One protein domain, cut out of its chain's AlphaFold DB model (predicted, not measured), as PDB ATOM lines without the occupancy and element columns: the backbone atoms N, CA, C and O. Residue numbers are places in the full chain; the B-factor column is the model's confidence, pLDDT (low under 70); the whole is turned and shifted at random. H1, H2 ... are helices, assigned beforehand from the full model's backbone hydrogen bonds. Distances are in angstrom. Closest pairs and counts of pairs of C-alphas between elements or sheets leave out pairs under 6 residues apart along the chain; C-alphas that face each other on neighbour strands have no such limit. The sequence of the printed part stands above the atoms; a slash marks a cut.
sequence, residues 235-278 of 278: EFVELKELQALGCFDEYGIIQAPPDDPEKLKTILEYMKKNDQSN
ATOM      1  N   GLU A 235     139.154 179.608 209.251       88.06
ATOM      2  CA  GLU A 235     139.776 179.481 210.577       88.06
ATOM      3  C   GLU A 235     139.991 178.017 210.971       88.06
ATOM      4  O   GLU A 235     140.970 177.685 211.633       88.06
ATOM      5  N   PHE A 236     139.100 177.115 210.551       89.69
ATOM      6  CA  PHE A 236     139.251 175.694 210.837       89.69
ATOM      7  C   PHE A 236     140.415 175.071 210.065       89.69
ATOM      8  O   PHE A 236     141.183 174.314 210.652       89.69
ATOM      9  N   VAL A 237     140.595 175.416 208.783       89.81
ATOM     10  CA  VAL A 237     141.784 175.007 208.013       89.81
ATOM     11  C   VAL A 237     143.048 175.525 208.690       89.81
ATOM     12  O   VAL A 237     143.964 174.746 208.944       89.81
ATOM     13  N   GLU A 238     143.060 176.801 209.070       89.38
ATOM     14  CA  GLU A 238     144.184 177.404 209.781       89.38
ATOM     15  C   GLU A 238     144.504 176.682 211.096       89.38
ATOM     16  O   GLU A 238     145.660 176.366 211.381       89.38
ATOM     17  N   LEU A 239     143.482 176.353 211.880       90.50
ATOM     18  CA  LEU A 239     143.633 175.619 213.128       90.50
ATOM     19  C   LEU A 239     144.199 174.206 212.905       90.50
ATOM     20  O   LEU A 239     145.052 173.762 213.677       90.50
ATOM     21  N   LYS A 240     143.796 173.511 211.832       91.00
ATOM     22  CA  LYS A 240     144.365 172.204 211.459       91.00
ATOM     23  C   LYS A 240     145.821 172.316 211.001       91.00
ATOM     24  O   LYS A 240     146.623 171.444 211.336       91.00
ATOM     25  N   GLU A 241     146.187 173.384 210.295       90.38
ATOM     26  CA  GLU A 241     147.578 173.652 209.911       90.38
ATOM     27  C   GLU A 241     148.457 173.936 211.135       90.38
ATOM     28  O   GLU A 241     149.524 173.339 211.284       90.38
ATOM     29  N   LEU A 242     147.979 174.754 212.077       90.12
ATOM     30  CA  LEU A 242     148.666 175.004 213.349       90.12
ATOM     31  C   LEU A 242     148.826 173.723 214.183       90.12
ATOM     32  O   LEU A 242     149.877 173.505 214.786       90.12
ATOM     33  N   GLN A 243     147.821 172.844 214.191       91.62
ATOM     34  CA  GLN A 243     147.927 171.528 214.824       91.62
ATOM     35  C   GLN A 243     149.013 170.671 214.150       91.62
ATOM     36  O   GLN A 243     149.854 170.096 214.839       91.62
ATOM     37  N   ALA A 244     149.068 170.638 212.815       89.81
ATOM     38  CA  ALA A 244     150.093 169.895 212.072       89.81
ATOM     39  C   ALA A 244     151.519 170.438 212.297       89.81
ATOM     40  O   ALA A 244     152.488 169.675 212.286       89.81
ATOM     41  N   LEU A 245     151.651 171.745 212.545       89.69
ATOM     42  CA  LEU A 245     152.912 172.391 212.918       89.69
ATOM     43  C   LEU A 245     153.314 172.143 214.385       89.69
ATOM     44  O   LEU A 245     154.444 172.458 214.766       89.69
ATOM     45  N   GLY A 246     152.432 171.546 215.191       90.38
ATOM     46  CA  GLY A 246     152.677 171.217 216.594       90.38
ATOM     47  C   GLY A 246     152.341 172.339 217.575       90.38
ATOM     48  O   GLY A 246     152.784 172.279 218.715       90.38
ATOM     49  N   CYS A 247     151.573 173.357 217.170       91.62
ATOM     50  CA  CYS A 247     151.082 174.392 218.090       91.62
ATOM     51  C   CYS A 247     149.997 173.863 219.042       91.62
ATOM     52  O   CYS A 247     149.831 174.389 220.141       91.62
ATOM     53  N   PHE A 248     149.279 172.820 218.624       93.75
ATOM     54  CA  PHE A 248     148.290 172.101 219.421       93.75
ATOM     55  C   PHE A 248     148.579 170.600 219.365       93.75
ATOM     56  O   PHE A 248     149.026 170.106 218.329       93.75
ATOM     57  N   ASP A 249     148.300 169.873 220.449       93.81
ATOM     58  CA  ASP A 249     148.279 168.404 220.416       93.81
ATOM     59  C   ASP A 249     146.960 167.865 219.826       93.81
ATOM     60  O   ASP A 249     146.074 168.622 219.406       93.81
ATOM     61  N   GLU A 250     146.814 166.539 219.761       92.44
ATOM     62  CA  GLU A 250     145.591 165.886 219.272       92.44
ATOM     63  C   GLU A 250     144.318 166.230 220.072       92.44
ATOM     64  O   GLU A 250     143.213 166.074 219.551       92.44
ATOM     65  N   TYR A 251     144.451 166.743 221.300       95.25
ATOM     66  CA  TYR A 251     143.344 167.134 222.184       95.25
ATOM     67  C   TYR A 251     143.033 168.642 222.104       95.25
ATOM     68  O   TYR A 251     142.158 169.174 222.800       95.25
ATOM     69  N   GLY A 252     143.750 169.363 221.239       92.88
ATOM     70  CA  GLY A 252     143.616 170.806 221.084       92.88
ATOM     71  C   GLY A 252     144.215 171.601 222.245       92.88
ATOM     72  O   GLY A 252     143.830 172.750 222.459       92.88
ATOM     73  N   ILE A 253     145.137 171.014 223.012       93.19
ATOM     74  CA  ILE A 253     145.864 171.723 224.069       93.19
ATOM     75  C   ILE A 253     147.061 172.432 223.438       93.19
ATOM     76  O   ILE A 253     147.845 171.820 222.708       93.19
ATOM     77  N   ILE A 254     147.212 173.722 223.748       92.00
ATOM     78  CA  ILE A 254     148.338 174.546 223.297       92.00
ATOM     79  C   ILE A 254     149.653 173.924 223.775       92.00
ATOM     80  O   ILE A 254     149.817 173.632 224.962       92.00
ATOM     81  N   GLN A 255     150.592 173.759 222.852       92.06
ATOM     82  CA  GLN A 255     151.929 173.255 223.133       92.06
ATOM     83  C   GLN A 255     152.936 174.399 223.253       92.06
ATOM     84  O   GLN A 255     152.737 175.503 222.743       92.06
ATOM     85  N   ALA A 256     154.051 174.119 223.927       89.50
ATOM     86  CA  ALA A 256     155.204 175.005 223.869       89.50
ATOM     87  C   ALA A 256     155.726 175.094 222.419       89.50
ATOM     88  O   ALA A 256     155.596 174.123 221.668       89.50
ATOM     89  N   PRO A 257     156.326 176.227 222.014       85.62
ATOM     90  CA  PRO A 257     156.942 176.341 220.697       85.62
ATOM     91  C   PRO A 257     157.954 175.210 220.457       85.62
ATOM     92  O   PRO A 257     158.663 174.833 221.393       85.62
ATOM     93  N   PRO A 258     158.053 174.674 219.228       85.31
ATOM     94  CA  PRO A 258     158.994 173.603 218.935       85.31
ATOM     95  C   PRO A 258     160.440 174.091 219.084       85.31
ATOM     96  O   PRO A 258     160.773 175.198 218.660       85.31
ATOM     97  N   ASP A 259     161.313 173.229 219.612       85.44
ATOM     98  CA  ASP A 259     162.753 173.513 219.735       85.44
ATOM     99  C   ASP A 259     163.462 173.591 218.371       85.44
ATOM    100  O   ASP A 259     164.542 174.167 218.256       85.44
ATOM    101  N   ASP A 260     162.861 172.998 217.333       87.31
ATOM    102  CA  ASP A 260     163.356 173.023 215.958       87.31
ATOM    103  C   ASP A 260     163.234 174.444 215.363       87.31
ATOM    104  O   ASP A 260     162.112 174.912 215.120       87.31
ATOM    105  N   PRO A 261     164.362 175.131 215.080       87.69
ATOM    106  CA  PRO A 261     164.348 176.504 214.587       87.69
ATOM    107  C   PRO A 261     163.627 176.680 213.245       87.69
ATOM    108  O   PRO A 261     163.041 177.738 213.013       87.69
ATOM    109  N   GLU A 262     163.641 175.673 212.366       86.94
ATOM    110  CA  GLU A 262     162.973 175.753 211.060       86.94
ATOM    111  C   GLU A 262     161.453 175.608 211.204       86.94
ATOM    112  O   GLU A 262     160.690 176.355 210.580       86.94
ATOM    113  N   LYS A 263     160.988 174.721 212.095       85.38
ATOM    114  CA  LYS A 263     159.559 174.644 212.445       85.38
ATOM    115  C   LYS A 263     159.082 175.922 213.117       85.38
ATOM    116  O   LYS A 263     158.040 176.452 212.738       85.38
ATOM    117  N   LEU A 264     159.856 176.455 214.063       88.19
ATOM    118  CA  LEU A 264     159.531 177.713 214.729       88.19
ATOM    119  C   LEU A 264     159.443 178.870 213.727       88.19
ATOM    120  O   LEU A 264     158.497 179.654 213.764       88.19
ATOM    121  N   LYS A 265     160.393 178.959 212.791       89.81
ATOM    122  CA  LYS A 265     160.363 179.953 211.714       89.81
ATOM    123  C   LYS A 265     159.112 179.808 210.846       89.81
ATOM    124  O   LYS A 265     158.460 180.814 210.581       89.81
ATOM    125  N   THR A 266     158.749 178.581 210.473       89.00
ATOM    126  CA  THR A 266     157.539 178.290 209.685       89.00
ATOM    127  C   THR A 266     156.275 178.760 210.408       89.00
ATOM    128  O   THR A 266     155.453 179.449 209.810       89.00
ATOM    129  N   ILE A 267     156.148 178.469 211.709       87.81
ATOM    130  CA  ILE A 267     155.022 178.932 212.538       87.81
ATOM    131  C   ILE A 267     154.963 180.465 212.563       87.81
ATOM    132  O   ILE A 267     153.906 181.051 212.348       87.81
ATOM    133  N   LEU A 268     156.099 181.135 212.782       88.12
ATOM    134  CA  LEU A 268     156.153 182.598 212.835       88.12
ATOM    135  C   LEU A 268     155.822 183.256 211.488       88.12
ATOM    136  O   LEU A 268     155.200 184.317 211.465       88.12
ATOM    137  N   GLU A 269     156.254 182.670 210.371       88.94
ATOM    138  CA  GLU A 269     155.899 183.136 209.026       88.94
ATOM    139  C   GLU A 269     154.407 182.949 208.746       88.94
ATOM    140  O   GLU A 269     153.767 183.858 208.217       88.94
ATOM    141  N   TYR A 270     153.855 181.809 209.163       85.88
ATOM    142  CA  TYR A 270     152.439 181.497 209.041       85.88
ATOM    143  C   TYR A 270     151.567 182.500 209.817       85.88
ATOM    144  O   TYR A 270     150.711 183.156 209.224       85.88
ATOM    145  N   MET A 271     151.874 182.737 211.100       83.50
ATOM    146  CA  MET A 271     151.158 183.717 211.934       83.50
ATOM    147  C   MET A 271     151.231 185.141 211.356       83.50
ATOM    148  O   MET A 271     150.224 185.838 211.278       83.50
ATOM    149  N   LYS A 272     152.407 185.572 210.870       84.38
ATOM    150  CA  LYS A 272     152.581 186.913 210.275       84.38
ATOM    151  C   LYS A 272     151.780 187.125 208.995       84.38
ATOM    152  O   LYS A 272     151.380 188.252 208.712       84.38
ATOM    153  N   LYS A 273     151.613 186.080 208.183       79.75
ATOM    154  CA  LYS A 273     150.868 186.154 206.921       79.75
ATOM    155  C   LYS A 273     149.366 186.315 207.174       79.75
ATOM    156  O   LYS A 273     148.703 187.059 206.449       79.75
ATOM    157  N   ASN A 274     148.862 185.677 208.224       67.50
ATOM    158  CA  ASN A 274     147.446 185.720 208.577       67.50
ATOM    159  C   ASN A 274     147.077 186.998 209.351       67.50
ATOM    160  O   ASN A 274     146.005 187.545 209.117       67.50
ATOM    161  N   ASP A 275     148.004 187.580 210.124       63.28
ATOM    162  CA  ASP A 275     147.825 188.905 210.752       63.28
ATOM    163  C   ASP A 275     147.660 190.056 209.736       63.28
ATOM    164  O   ASP A 275     147.087 191.093 210.061       63.28
ATOM    165  N   GLN A 276     148.162 189.907 208.505       51.91
ATOM    166  CA  GLN A 276     148.055 190.930 207.447       51.91
ATOM    167  C   GLN A 276     146.791 190.799 206.585       51.91
ATOM    168  O   GLN A 276     146.572 191.628 205.700       51.91
ATOM    169  N   SER A 277     145.990 189.755 206.809       50.50
ATOM    170  CA  SER A 277     144.807 189.431 206.003       50.50
ATOM    171  C   SER A 277     143.481 189.814 206.680       50.50
ATOM    172  O   SER A 277     142.427 189.566 206.095       50.50
ATOM    173  N   ASN A 278     143.539 190.438 207.866       42.22
ATOM    174  CA  ASN A 278     142.399 190.966 208.629       42.22
ATOM    175  C   ASN A 278     142.345 192.499 208.609       42.22
ATOM    176  O   ASN A 278     143.398 193.138 208.835       42.22
TER     177      ASN A 278
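AT A GLANCE: This is residues 235 to 278 of the 278 residues of an uncharacterized protein of Oribacterium sp. oral taxon 102 (UniProt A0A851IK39). Two helices, H1 and the longer H2, run side by side in opposite ways, and a long looped stretch, residues 245 to 260, joins them at one end. The pair is loosely formed, with one pair of C-alphas within 8 A between the helices. The printed part has 44 residues with two named helices, H1 then H2, and no named strand; its class is all helix. It is compact, with a radius of gyration of the C-alphas of 10.5 A, and flat, spanning 27 by 24 by 12 A.

IN THESE COORDINATES: Find C-alpha 235 at (139.776, 179.481, 210.577); from there H1, residues 235 to 244, runs 14.2 A. Go on past residues 245 to 260 to C-alpha 261 at (164.348, 176.504, 214.587), where H2, residues 261 to 275, begins; it runs 21.0 A to C-alpha 275 at (147.825, 188.905, 210.752).

HOW THE PARTS SIT: Look at Leu 242 and Ile 267: their C-alphas, the closest of H1 and H2, are 7.5 A apart. The helices are close but not clearly touching. They run opposite ways at a shallow tilt of 6 degrees. In both, every O i to N i+4 pair is within hydrogen-bond range.

THE WHOLE: The two farthest C-alphas, those of Asp 259 and Asn 278, are 29.0 A apart. The printed part has no cut, and its link from H1 to H2, 16 residues, is long. Look for low confidence at residues 274 to 278, where pLDDT is under 70.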